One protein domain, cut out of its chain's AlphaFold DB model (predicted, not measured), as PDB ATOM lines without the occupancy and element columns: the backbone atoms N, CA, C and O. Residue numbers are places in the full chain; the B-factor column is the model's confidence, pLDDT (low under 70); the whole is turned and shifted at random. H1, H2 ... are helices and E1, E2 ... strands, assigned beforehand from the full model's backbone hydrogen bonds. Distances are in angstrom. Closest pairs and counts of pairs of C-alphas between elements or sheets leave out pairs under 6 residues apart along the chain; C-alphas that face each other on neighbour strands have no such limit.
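AT A GLANCE: This is residues 29 to 124 of the 201 residues of an uncharacterized protein of Spongiibacter sp (UniProt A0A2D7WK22). A long helical hairpin, H2 and H3 side by side, makes a rod; the short helix H1 packs obliquely on it near the end where H2 begins and H3 ends, and a small strand hairpin, E1 and E2, extends the rod beyond that end. The printed part has 96 residues, mostly helix, in the order H1, H2, H3, E1, E2, the two strands forming an antiparallel sheet. It is only just loose, close to extended, with a radius of gyration of the C-alphas of 18.6 A and spans of 67 by 21 by 19 A.

HOW THE PARTS SIT: H1, residues 29 to 38, touches residues 94 to 105 of H3, residues 77 to 106, at a steep tilt of 54 degrees, the same way; the closest C-alphas, of Val 35 and Ala 101, are 5.0 A apart. H1 touches residues 47 to 51 of H2, residues 44 to 71, at a steep tilt of 52 degrees, opposite ways; the closest C-alphas, of Leu 38 and Ile 47, are 5.3 A apart. H2 and H3 touch as a hairpin at a shallow tilt of 6 degrees, opposite ways; the closest C-alphas, of Ala 44 and Gln 106, are 6.0 A apart. The helix packing is mostly crossed, but only just: 1 of 3 touching pairs is at a shallow tilt. In H1, H2 and H3 every O i to N i+4 pair is within hydrogen-bond range. E1, residues 111 to 113, and E2, residues 119 to 121, form an antiparallel hairpin, with N 112 and O 120 within hydrogen-bond range at 2.8 A. H1 is apart from both strands.

IN THESE COORDINATES: H1 begins at C-alpha 29, (22.315, 0.664, -27.081). H2 is 40.5 A long and H3 43.1 A. E2 ends at C-alpha 121, (42.948, -0.418, -46.365).

THE WHOLE: The farthest C-alphas, of Asn 74 and Ser 116, are 67.9 A apart. Residues 73 to 78 stand free. The printed part has no cut, and its four links are tight. The model's pLDDT is under 70 at residues 110 to 115 and 117 to 121.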
ATOM      1  N   GLN A  29      23.336   0.209 -26.134       87.69
ATOM      2  CA  GLN A  29      22.315   0.664 -27.081       87.69
ATOM      3  C   GLN A  29      22.740   1.957 -27.768       87.69
ATOM      4  O   GLN A  29      22.712   2.042 -28.994       87.69
ATOM      5  N   LEU A  30      23.156   2.957 -26.988       90.31
ATOM      6  CA  LEU A  30      23.509   4.252 -27.552       90.31
ATOM      7  C   LEU A  30      24.802   4.177 -28.373       90.31
ATOM      8  O   LEU A  30      24.875   4.745 -29.461       90.31
ATOM      9  N   PHE A  31      25.800   3.442 -27.881       91.88
ATOM     10  CA  PHE A  31      27.034   3.165 -28.605       91.88
ATOM     11  C   PHE A  31      26.746   2.463 -29.934       91.88
ATOM     12  O   PHE A  31      27.198   2.940 -30.970       91.88
ATOM     13  N   GLY A  32      25.948   1.390 -29.920       87.56
ATOM     14  CA  GLY A  32      25.539   0.675 -31.131       87.56
ATOM     15  C   GLY A  32      24.837   1.591 -32.132       87.56
ATOM     16  O   GLY A  32      25.241   1.650 -33.288       87.56
ATOM     17  N   ALA A  33      23.874   2.393 -31.672       91.12
ATOM     18  CA  ALA A  33      23.149   3.337 -32.521       91.12
ATOM     19  C   ALA A  33      24.047   4.436 -33.117       91.12
ATOM     20  O   ALA A  33      23.816   4.885 -34.240       91.12
ATOM     21  N   TYR A  34      25.058   4.912 -32.381       94.19
ATOM     22  CA  TYR A  34      26.040   5.844 -32.938       94.19
ATOM     23  C   TYR A  34      26.967   5.157 -33.938       94.19
ATOM     24  O   TYR A  34      27.213   5.722 -34.995       94.19
ATOM     25  N   VAL A  35      27.444   3.943 -33.654       90.81
ATOM     26  CA  VAL A  35      28.279   3.182 -34.595       90.81
ATOM     27  C   VAL A  35      27.521   2.909 -35.894       90.81
ATOM     28  O   VAL A  35      28.069   3.150 -36.963       90.81
ATOM     29  N   GLU A  36      26.266   2.463 -35.829       90.69
ATOM     30  CA  GLU A  36      25.431   2.226 -37.016       90.69
ATOM     31  C   GLU A  36      25.228   3.498 -37.839       90.69
ATOM     32  O   GLU A  36      25.414   3.482 -39.055       90.69
ATOM     33  N   ARG A  37      24.906   4.620 -37.181       90.31
ATOM     34  CA  ARG A  37      24.762   5.910 -37.864       90.31
ATOM     35  C   ARG A  37      26.061   6.353 -38.516       90.31
ATOM     36  O   ARG A  37      26.046   6.725 -39.682       90.31
ATOM     37  N   LEU A  38      27.181   6.297 -37.802       89.94
ATOM     38  CA  LEU A  38      28.469   6.723 -38.340       89.94
ATOM     39  C   LEU A  38      28.914   5.828 -39.497       89.94
ATOM     40  O   LEU A  38      29.314   6.349 -40.529       89.94
ATOM     41  N   ARG A  39      28.753   4.506 -39.384       86.06
ATOM     42  CA  ARG A  39      29.066   3.542 -40.453       86.06
ATOM     43  C   ARG A  39      28.144   3.621 -41.676       86.06
ATOM     44  O   ARG A  39      28.408   2.928 -42.650       86.06
ATOM     45  N   SER A  40      27.094   4.447 -41.658       86.69
ATOM     46  CA  SER A  40      26.380   4.805 -42.893       86.69
ATOM     47  C   SER A  40      27.221   5.685 -43.830       86.69
ATOM     48  O   SER A  40      26.870   5.843 -44.994       86.69
ATOM     49  N   GLY A  41      28.330   6.247 -43.334       82.38
ATOM     50  CA  GLY A  41      29.352   6.873 -44.158       82.38
ATOM     51  C   GLY A  41      30.273   5.834 -44.798       82.38
ATOM     52  O   GLY A  41      30.866   5.014 -44.102       82.38
ATOM     53  N   ASP A  42      30.426   5.916 -46.118       80.69
ATOM     54  CA  ASP A  42      31.203   4.952 -46.912       80.69
ATOM     55  C   ASP A  42      32.732   5.090 -46.751       80.69
ATOM     56  O   ASP A  42      33.486   4.180 -47.100       80.69
ATOM     57  N   ASP A  43      33.209   6.222 -46.224       84.06
ATOM     58  CA  ASP A  43      34.631   6.520 -46.045       84.06
ATOM     59  C   ASP A  43      34.921   7.347 -44.777       84.06
ATOM     60  O   ASP A  43      34.024   7.868 -44.110       84.06
ATOM     61  N   ALA A  44      36.207   7.491 -44.442       84.06
ATOM     62  CA  ALA A  44      36.662   8.223 -43.260       84.06
ATOM     63  C   ALA A  44      36.199   9.692 -43.229       84.06
ATOM     64  O   ALA A  44      35.965  10.240 -42.145       84.06
ATOM     65  N   GLN A  45      36.058  10.336 -44.393       86.62
ATOM     66  CA  GLN A  45      35.616  11.725 -44.491       86.62
ATOM     67  C   GLN A  45      34.121  11.841 -44.181       86.62
ATOM     68  O   GLN A  45      33.731  12.680 -43.371       86.62
ATOM     69  N   SER A  46      33.305  10.971 -44.770       89.56
ATOM     70  CA  SER A  46      31.866  10.872 -44.549       89.56
ATOM     71  C   SER A  46      31.551  10.527 -43.093       89.56
ATOM     72  O   SER A  46      30.760  11.224 -42.455       89.56
ATOM     73  N   ILE A  47      32.262   9.552 -42.510       90.38
ATOM     74  CA  ILE A  47      32.184   9.249 -41.072       90.38
ATOM     75  C   ILE A  47      32.509  10.491 -40.236       90.38
ATOM     76  O   ILE A  47      31.799  10.798 -39.275       90.38
ATOM     77  N   GLY A  48      33.561  11.231 -40.601       92.25
ATOM     78  CA  GLY A  48      33.936  12.475 -39.933       92.25
ATOM     79  C   GLY A  48      32.842  13.543 -40.015       92.25
ATOM     80  O   GLY A  48      32.538  14.186 -39.011       92.25
ATOM     81  N   SER A  49      32.209  13.712 -41.179       94.62
ATOM     82  CA  SER A  49      31.090  14.642 -41.367       94.62
ATOM     83  C   SER A  49      29.862  14.254 -40.542       94.62
ATOM     84  O   SER A  49      29.283  15.120 -39.885       94.62
ATOM     85  N   LEU A  50      29.496  12.969 -40.511       95.44
ATOM     86  CA  LEU A  50      28.392  12.461 -39.689       95.44
ATOM     87  C   LEU A  50      28.672  12.646 -38.194       95.44
ATOM     88  O   LEU A  50      27.795  13.074 -37.447       95.44
ATOM     89  N   TYR A  51      29.909  12.400 -37.761       96.88
ATOM     90  CA  TYR A  51      30.337  12.648 -36.386       96.88
ATOM     91  C   TYR A  51      30.209  14.125 -35.997       96.88
ATOM     92  O   TYR A  51      29.669  14.425 -34.932       96.88
ATOM     93  N   GLN A  52      30.649  15.051 -36.855       97.62
ATOM     94  CA  GLN A  52      30.489  16.483 -36.587       97.62
ATOM     95  C   GLN A  52      29.015  16.895 -36.552       97.62
ATOM     96  O   GLN A  52      28.626  17.654 -35.670       97.62
ATOM     97  N   ALA A  53      28.182  16.357 -37.447       96.94
ATOM     98  CA  ALA A  53      26.747  16.631 -37.447       96.94
ATOM     99  C   ALA A  53      26.071  16.167 -36.145       96.94
ATOM    100  O   ALA A  53      25.326  16.929 -35.530       96.94
ATOM    101  N   GLU A  54      26.374  14.951 -35.679       96.69
ATOM    102  CA  GLU A  54      25.878  14.438 -34.396       96.69
ATOM    103  C   GLU A  54      26.379  15.275 -33.217       96.69
ATOM    104  O   GLU A  54      25.607  15.600 -32.315       96.69
ATOM    105  N   LYS A  55      27.651  15.685 -33.239       96.88
ATOM    106  CA  LYS A  55      28.215  16.543 -32.196       96.88
ATOM    107  C   LYS A  55      27.503  17.897 -32.136       96.88
ATOM    108  O   LYS A  55      27.043  18.296 -31.071       96.88
ATOM    109  N   THR A  56      27.323  18.568 -33.273       97.31
ATOM    110  CA  THR A  56      26.571  19.830 -33.345       97.31
ATOM    111  C   THR A  56      25.109  19.651 -32.929       97.31
ATOM    112  O   THR A  56      24.531  20.541 -32.301       97.31
ATOM    113  N   SER A  57      24.499  18.499 -33.226       96.88
ATOM    114  CA  SER A  57      23.150  18.175 -32.755       96.88
ATOM    115  C   SER A  57      23.086  18.076 -31.228       96.88
ATOM    116  O   SER A  57      22.141  18.593 -30.635       96.88
ATOM    117  N   LEU A  58      24.076  17.452 -30.582       95.88
ATOM    118  CA  LEU A  58      24.165  17.370 -29.119       95.88
ATOM    119  C   LEU A  58      24.364  18.749 -28.478       95.88
ATOM    120  O   LEU A  58      23.666  19.086 -27.522       95.88
ATOM    121  N   GLU A  59      25.254  19.571 -29.036       96.19
ATOM    122  CA  GLU A  59      25.485  20.951 -28.582       96.19
ATOM    123  C   GLU A  59      24.208  21.804 -28.710       96.19
ATOM    124  O   GLU A  59      23.849  22.558 -27.802       96.19
ATOM    125  N   SER A  60      23.470  21.637 -29.811       97.31
ATOM    126  CA  SER A  60      22.189  22.318 -30.042       97.31
ATOM    127  C   SER A  60      21.099  21.842 -29.078       97.31
ATOM    128  O   SER A  60      20.315  22.651 -28.576       97.31
ATOM    129  N   GLU A  61      21.051  20.541 -28.781       96.38
ATOM    130  CA  GLU A  61      20.135  19.969 -27.793       96.38
ATOM    131  C   GLU A  61      20.410  20.535 -26.393       96.38
ATOM    132  O   GLU A  61      19.473  20.947 -25.702       96.38
ATOM    133  N   LEU A  62      21.686  20.624 -25.997       95.69
ATOM    134  CA  LEU A  62      22.093  21.242 -24.736       95.69
ATOM    135  C   LEU A  62      21.650  22.704 -24.672       95.69
ATOM    136  O   LEU A  62      20.991  23.102 -23.712       95.69
ATOM    137  N   ALA A  63      21.950  23.493 -25.707       95.81
ATOM    138  CA  ALA A  63      21.555  24.897 -25.772       95.81
ATOM    139  C   ALA A  63      20.030  25.064 -25.641       95.81
ATOM    140  O   ALA A  63      19.555  25.928 -24.900       95.81
ATOM    141  N   GLY A  64      19.257  24.190 -26.294       95.88
ATOM    142  CA  GLY A  64      17.802  24.151 -26.180       95.88
ATOM    143  C   GLY A  64      17.315  23.824 -24.765       95.88
ATOM    144  O   GLY A  64      16.433  24.515 -24.250       95.88
ATOM    145  N   LYS A  65      17.899  22.812 -24.107       94.44
ATOM    146  CA  LYS A  65      17.583  22.455 -22.710       94.44
ATOM    147  C   LYS A  65      17.889  23.614 -21.760       94.44
ATOM    148  O   LYS A  65      17.023  24.007 -20.980       94.44
ATOM    149  N   LEU A  66      19.075  24.210 -21.868       93.44
ATOM    150  CA  LEU A  66      19.496  25.335 -21.030       93.44
ATOM    151  C   LEU A  66      18.614  26.572 -21.242       93.44
ATOM    152  O   LEU A  66      18.230  27.220 -20.270       93.44
ATOM    153  N   SER A  67      18.246  26.881 -22.490       95.12
ATOM    154  CA  SER A  67      17.329  27.985 -22.794       95.12
ATOM    155  C   SER A  67      15.959  27.777 -22.155       95.12
ATOM    156  O   SER A  67      15.412  28.729 -21.609       95.12
ATOM    157  N   ARG A  68      15.413  26.551 -22.196       93.38
ATOM    158  CA  ARG A  68      14.120  26.233 -21.570       93.38
ATOM    159  C   ARG A  68      14.175  26.440 -20.062       93.38
ATOM    160  O   ARG A  68      13.341  27.168 -19.537       93.38
ATOM    161  N   ILE A  69      15.207  25.905 -19.405       91.88
ATOM    162  CA  ILE A  69      15.411  26.068 -17.957       91.88
ATOM    163  C   ILE A  69      15.527  27.553 -17.585       91.88
ATOM    164  O   ILE A  69      14.942  27.990 -16.602       91.88
ATOM    165  N   ASN A  70      16.250  28.349 -18.378       90.06
ATOM    166  CA  ASN A  70      16.399  29.787 -18.131       90.06
ATOM    167  C   ASN A  70      15.103  30.587 -18.333       90.06
ATOM    168  O   ASN A  70      14.995  31.690 -17.803       90.06
ATOM    169  N   SER A  71      14.159  30.069 -19.119       91.25
ATOM    170  CA  SER A  71      12.876  30.721 -19.399       91.25
ATOM    171  C   SER A  71      11.736  30.284 -18.473       91.25
ATOM    172  O   SER A  71      10.642  30.828 -18.582       91.25
ATOM    173  N   GLU A  72      11.954  29.301 -17.595       92.25
ATOM    174  CA  GLU A  72      10.923  28.835 -16.663       92.25
ATOM    175  C   GLU A  72      10.656  29.876 -15.567       92.25
ATOM    176  O   GLU A  72      11.520  30.200 -14.749       92.25
ATOM    177  N   GLU A  73       9.426  30.391 -15.534       79.44
ATOM    178  CA  GLU A  73       8.968  31.288 -14.477       79.44
ATOM    179  C   GLU A  73       8.776  30.513 -13.163       79.44
ATOM    180  O   GLU A  73       8.154  29.451 -13.136       79.44
ATOM    181  N   ASN A  74       9.259  31.084 -12.054       83.75
ATOM    182  CA  ASN A  74       9.192  30.538 -10.687       83.75
ATOM    183  C   ASN A  74      10.145  29.376 -10.356       83.75
ATOM    184  O   ASN A  74       9.994  28.753  -9.305       83.75
ATOM    185  N   LEU A  75      11.159  29.112 -11.184       84.81
ATOM    186  CA  LEU A  75      12.196  28.141 -10.838       84.81
ATOM    187  C   LEU A  75      13.136  28.724  -9.771       84.81
ATOM    188  O   LEU A  75      13.733  29.787  -9.966       84.81
ATOM    189  N   ASN A  76      13.274  28.048  -8.629       91.75
ATOM    190  CA  ASN A  76      14.213  28.500  -7.602       91.75
ATOM    191  C   ASN A  76      15.669  28.267  -8.058       91.75
ATOM    192  O   ASN A  76      15.945  27.414  -8.899       91.75
ATOM    193  N   TYR A  77      16.612  29.025  -7.491       86.31
ATOM    194  CA  TYR A  77      18.015  28.987  -7.922       86.31
ATOM    195  C   TYR A  77      18.650  27.591  -7.816       86.31
ATOM    196  O   TYR A  77      19.375  27.186  -8.719       86.31
ATOM    197  N   ILE A  78      18.378  26.857  -6.734       87.12
ATOM    198  CA  ILE A  78      18.979  25.539  -6.487       87.12
ATOM    199  C   ILE A  78      18.468  24.539  -7.527       87.12
ATOM    200  O   ILE A  78      19.263  23.907  -8.216       87.12
ATOM    201  N   GLU A  79      17.154  24.490  -7.724       85.50
ATOM    202  CA  GLU A  79      16.512  23.631  -8.718       85.50
ATOM    203  C   GLU A  79      16.970  23.966 -10.149       85.50
ATOM    204  O   GLU A  79      17.230  23.074 -10.957       85.50
ATOM    205  N   ALA A  80      17.148  25.253 -10.462       86.56
ATOM    206  CA  ALA A  80      17.693  25.685 -11.744       86.56
ATOM    207  C   ALA A  80      19.121  25.169 -11.972       86.56
ATOM    208  O   ALA A  80      19.444  24.720 -13.073       86.56
ATOM    209  N   VAL A  81      19.979  25.226 -10.951       88.31
ATOM    210  CA  VAL A  81      21.359  24.722 -11.023       88.31
ATOM    211  C   VAL A  81      21.376  23.204 -11.193       88.31
ATOM    212  O   VAL A  81      22.080  22.705 -12.068       88.31
ATOM    213  N   GLU A  82      20.574  22.472 -10.421       87.56
ATOM    214  CA  GLU A  82      20.502  21.008 -10.495       87.56
ATOM    215  C   GLU A  82      20.037  20.524 -11.873       87.56
ATOM    216  O   GLU A  82      20.662  19.639 -12.461       87.56
ATOM    217  N   ARG A  83      18.997  21.148 -12.444       88.62
ATOM    218  CA  ARG A  83      18.510  20.802 -13.788       88.62
ATOM    219  C   ARG A  83      19.532  21.115 -14.881       88.62
ATOM    220  O   ARG A  83      19.674  20.328 -15.817       88.62
ATOM    221  N   LYS A  84      20.260  22.233 -14.773       89.69
ATOM    222  CA  LYS A  84      21.339  22.577 -15.719       89.69
ATOM    223  C   LYS A  84      22.468  21.558 -15.657       89.69
ATOM    224  O   LYS A  84      22.850  21.024 -16.693       89.69
ATOM    225  N   LEU A  85      22.930  21.237 -14.451       88.25
ATOM    226  CA  LEU A  85      23.991  20.257 -14.243       88.25
ATOM    227  C   LEU A  85      23.583  18.869 -14.759       88.25
ATOM    228  O   LEU A  85      24.383  18.184 -15.392       88.25
ATOM    229  N   ALA A  86      22.330  18.462 -14.535       87.56
ATOM    230  CA  ALA A  86      21.799  17.212 -15.065       87.56
ATOM    231  C   ALA A  86      21.799  17.193 -16.604       87.56
ATOM    232  O   ALA A  86      22.249  16.213 -17.199       87.56
ATOM    233  N   ALA A  87      21.360  18.282 -17.248       87.31
ATOM    234  CA  ALA A  87      21.359  18.408 -18.706       87.31
ATOM    235  C   ALA A  87      22.779  18.381 -19.297       87.31
ATOM    236  O   ALA A  87      23.029  17.668 -20.270       87.31
ATOM    237  N   GLU A  88      23.720  19.115 -18.697       90.62
ATOM    238  CA  GLU A  88      25.129  19.122 -19.104       90.62
ATOM    239  C   GLU A  88      25.761  17.736 -18.956       90.62
ATOM    240  O   GLU A  88      26.427  17.258 -19.875       90.62
ATOM    241  N   LYS A  89      25.507  17.047 -17.836       90.06
ATOM    242  CA  LYS A  89      26.030  15.699 -17.597       90.06
ATOM    243  C   LYS A  89      25.486  14.686 -18.601       90.06
ATOM    244  O   LYS A  89      26.251  13.869 -19.112       90.06
ATOM    245  N   GLU A  90      24.185  14.727 -18.888       90.25
ATOM    246  CA  GLU A  90      23.556  13.841 -19.872       90.25
ATOM    247  C   GLU A  90      24.226  13.990 -21.245       90.25
ATOM    248  O   GLU A  90      24.633  12.996 -21.853       90.25
ATOM    249  N   ILE A  91      24.392  15.230 -21.711       91.06
ATOM    250  CA  ILE A  91      25.011  15.515 -23.009       91.06
ATOM    251  C   ILE A  91      26.487  15.122 -23.008       91.06
ATOM    252  O   ILE A  91      26.930  14.445 -23.933       91.06
ATOM    253  N   PHE A  92      27.225  15.418 -21.938       92.06
ATOM    254  CA  PHE A  92      28.621  15.009 -21.794       92.06
ATOM    255  C   PHE A  92      28.803  13.486 -21.895       92.06
ATOM    256  O   PHE A  92      29.704  13.009 -22.587       92.06
ATOM    257  N   VAL A  93      27.934  12.698 -21.250       90.94
ATOM    258  CA  VAL A  93      27.957  11.230 -21.370       90.94
ATOM    259  C   VAL A  93      27.734  10.806 -22.823       90.94
ATOM    260  O   VAL A  93      28.496   9.993 -23.350       90.94
ATOM    261  N   ARG A  94      26.731  11.380 -23.497       93.75
ATOM    262  CA  ARG A  94      26.422  11.069 -24.902       93.75
ATOM    263  C   ARG A  94      27.578  11.432 -25.836       93.75
ATOM    264  O   ARG A  94      27.912  10.636 -26.708       93.75
ATOM    265  N   GLU A  95      28.255  12.554 -25.606       95.06
ATOM    266  CA  GLU A  95      29.458  12.946 -26.350       95.06
ATOM    267  C   GLU A  95      30.620  11.967 -26.148       95.06
ATOM    268  O   GLU A  95      31.319  11.625 -27.102       95.06
ATOM    269  N   LYS A  96      30.857  11.483 -24.921       94.50
ATOM    270  CA  LYS A  96      31.895  10.466 -24.674       94.50
ATOM    271  C   LYS A  96      31.608   9.171 -25.429       94.50
ATOM    272  O   LYS A  96      32.527   8.605 -26.019       94.50
ATOM    273  N   ILE A  97      30.347   8.748 -25.466       94.88
ATOM    274  CA  ILE A  97      29.926   7.563 -26.220       94.88
ATOM    275  C   ILE A  97      30.087   7.801 -27.728       94.88
ATOM    276  O   ILE A  97      30.650   6.951 -28.414       94.88
ATOM    277  N   LEU A  98      29.675   8.967 -28.238       95.94
ATOM    278  CA  LEU A  98      29.841   9.347 -29.643       95.94
ATOM    279  C   LEU A  98      31.321   9.354 -30.063       95.94
ATOM    280  O   LEU A  98      31.663   8.825 -31.117       95.94
ATOM    281  N   ASN A  99      32.213   9.886 -29.224       95.94
ATOM    282  CA  ASN A  99      33.658   9.875 -29.472       95.94
ATOM    283  C   ASN A  99      34.216   8.450 -29.599       95.94
ATOM    284  O   ASN A  99      35.036   8.171 -30.477       95.94
ATOM    285  N   LEU A 100      33.767   7.535 -28.736       95.06
ATOM    286  CA  LEU A 100      34.161   6.128 -28.811       95.06
ATOM    287  C   LEU A 100      33.595   5.446 -30.054       95.06
ATOM    288  O   LEU A 100      34.316   4.681 -30.695       95.06
ATOM    289  N   ALA A 101      32.344   5.738 -30.412       94.00
ATOM    290  CA  ALA A 101      31.709   5.217 -31.617       94.00
ATOM    291  C   ALA A 101      32.420   5.713 -32.884       94.00
ATOM    292  O   ALA A 101      32.624   4.939 -33.817       94.00
ATOM    293  N   HIS A 102      32.865   6.970 -32.898       94.62
ATOM    294  CA  HIS A 102      33.668   7.530 -33.978       94.62
ATOM    295  C   HIS A 102      35.019   6.823 -34.103       94.62
ATOM    296  O   HIS A 102      35.351   6.361 -35.190       94.62
ATOM    297  N   SER A 103      35.745   6.645 -32.992       91.81
ATOM    298  CA  SER A 103      36.982   5.848 -32.960       91.81
ATOM    299  C   SER A 103      36.751   4.438 -33.513       91.81
ATOM    300  O   SER A 103      37.483   3.995 -34.391       91.81
ATOM    301  N   ARG A 104      35.680   3.761 -33.069       90.50
ATOM    302  CA  ARG A 104      35.321   2.421 -33.550       90.50
ATOM    303  C   ARG A 104      35.045   2.395 -35.051       90.50
ATOM    304  O   ARG A 104      35.527   1.498 -35.723       90.50
ATOM    305  N   SER A 105      34.280   3.359 -35.551       89.12
ATOM    306  CA  SER A 105      33.849   3.400 -36.953       89.12
ATOM    307  C   SER A 105      35.003   3.758 -37.894       89.12
ATOM    308  O   SER A 105      35.114   3.188 -38.973       89.12
ATOM    309  N   GLN A 106      35.908   4.648 -37.469       85.00
ATOM    310  CA  GLN A 106      37.111   5.010 -38.229       85.00
ATOM    311  C   GLN A 106      38.075   3.828 -38.406       85.00
ATOM    312  O   GLN A 106      38.735   3.732 -39.435       85.00
ATOM    313  N   MET A 107      38.137   2.904 -37.439       82.31
ATOM    314  CA  MET A 107      38.984   1.710 -37.548       82.31
ATOM    315  C   MET A 107      38.568   0.771 -38.692       82.31
ATOM    316  O   MET A 107      39.398   0.009 -39.170       82.31
ATOM    317  N   ASP A 108      37.314   0.796 -39.151       72.44
ATOM    318  CA  ASP A 108      36.848  -0.137 -40.191       72.44
ATOM    319  C   ASP A 108      37.133   0.333 -41.629       72.44
ATOM    320  O   ASP A 108      37.052  -0.466 -42.572       72.44
ATOM    321  N   VAL A 109      37.441   1.622 -41.798       73.69
ATOM    322  CA  VAL A 109      37.627   2.308 -43.091       73.69
ATOM    323  C   VAL A 109      38.889   3.175 -43.126       73.69
ATOM    324  O   VAL A 109      39.022   4.039 -43.991       73.69
ATOM    325  N   SER A 110      39.834   2.972 -42.208       66.25
ATOM    326  CA  SER A 110      41.127   3.646 -42.282       66.25
ATOM    327  C   SER A 110      41.888   3.168 -43.522       66.25
ATOM    328  O   SER A 110      42.012   1.971 -43.780       66.25
ATOM    329  N   TYR A 111      42.392   4.114 -44.313       64.19
ATOM    330  CA  TYR A 111      43.279   3.853 -45.446       64.19
ATOM    331  C   TYR A 111      44.619   4.540 -45.190       64.19
ATOM    332  O   TYR A 111      44.645   5.706 -44.793       64.19
ATOM    333  N   GLU A 112      45.724   3.849 -45.444       58.00
ATOM    334  CA  GLU A 112      47.068   4.426 -45.427       58.00
ATOM    335  C   GLU A 112      47.637   4.472 -46.841       58.00
ATOM    336  O   GLU A 112      47.386   3.591 -47.662       58.00
ATOM    337  N   LYS A 113      48.394   5.529 -47.152       50.66
ATOM    338  CA  LYS A 113      49.184   5.547 -48.384       50.66
ATOM    339  C   LYS A 113      50.412   4.674 -48.170       50.66
ATOM    340  O   LYS A 113      51.222   4.989 -47.305       50.66
ATOM    341  N   ASN A 114      50.550   3.621 -48.965       65.94
ATOM    342  CA  ASN A 114      51.755   2.804 -48.968       65.94
ATOM    343  C   ASN A 114      52.936   3.558 -49.617       65.94
ATOM    344  O   ASN A 114      52.763   4.615 -50.234       65.94
ATOM    345  N   ASP A 115      54.139   2.983 -49.538       67.56
ATOM    346  CA  ASP A 115      55.371   3.552 -50.116       67.56
ATOM    347  C   ASP A 115      55.296   3.763 -51.644       67.56
ATOM    348  O   ASP A 115      56.082   4.514 -52.219       67.56
ATOM    349  N   SER A 116      54.328   3.130 -52.314       70.94
ATOM    350  CA  SER A 116      54.043   3.280 -53.749       70.94
ATOM    351  C   SER A 116      52.954   4.322 -54.057       70.94
ATOM    352  O   SER A 116      52.488   4.396 -55.192       70.94
ATOM    353  N   ALA A 117      52.543   5.126 -53.069       68.31
ATOM    354  CA  ALA A 117      51.481   6.133 -53.147       68.31
ATOM    355  C   ALA A 117      50.060   5.596 -53.433       68.31
ATOM    356  O   ALA A 117      49.162   6.382 -53.750       68.31
ATOM    357  N   ASN A 118      49.826   4.292 -53.261       66.88
ATOM    358  CA  ASN A 118      48.495   3.687 -53.335       66.88
ATOM    359  C   ASN A 118      47.806   3.733 -51.967       66.88
ATOM    360  O   ASN A 118      48.468   3.618 -50.940       66.88
ATOM    361  N   LEU A 119      46.479   3.878 -51.952       64.19
ATOM    362  CA  LEU A 119      45.677   3.750 -50.732       64.19
ATOM    363  C   LEU A 119      45.452   2.264 -50.430       64.19
ATOM    364  O   LEU A 119      44.748   1.583 -51.173       64.19
ATOM    365  N   GLU A 120      46.028   1.771 -49.341       64.25
ATOM    366  CA  GLU A 120      45.755   0.442 -48.799       64.25
ATOM    367  C   GLU A 120      44.817   0.558 -47.604       64.25
ATOM    368  O   GLU A 120      44.963   1.443 -46.762       64.25
ATOM    369  N   LYS A 121      43.825  -0.334 -47.531       66.50
ATOM    370  CA  LYS A 121      42.948  -0.418 -46.365       66.50
ATOM    371  C   LYS A 121      43.783  -0.875 -45.171       66.50
ATOM    372  O   LYS A 121      44.283  -2.000 -45.166       66.50
ATOM    373  N   ASN A 122      43.903  -0.025 -44.159       70.56
ATOM    374  CA  ASN A 122      44.568  -0.385 -42.924       70.56
ATOM    375  C   ASN A 122      43.645  -1.341 -42.157       70.56
ATOM    376  O   ASN A 122      42.528  -0.994 -41.774       70.56
ATOM    377  N   THR A 123      44.077  -2.591 -42.012       74.75
ATOM    378  CA  THR A 123      43.332  -3.580 -41.233       74.75
ATOM    379  C   THR A 123      43.759  -3.426 -39.776       74.75
ATOM    380  O   THR A 123      44.948  -3.585 -39.499       74.75
ATOM    381  N   PRO A 124      42.838  -3.135 -38.839       80.00
ATOM    382  CA  PRO A 124      43.191  -2.961 -37.437       80.00
ATOM    383  C   PRO A 124      43.951  -4.161 -36.891       80.00
ATOM    384  O   PRO A 124      43.543  -5.308 -37.095       80.00
TER     385      PRO A 124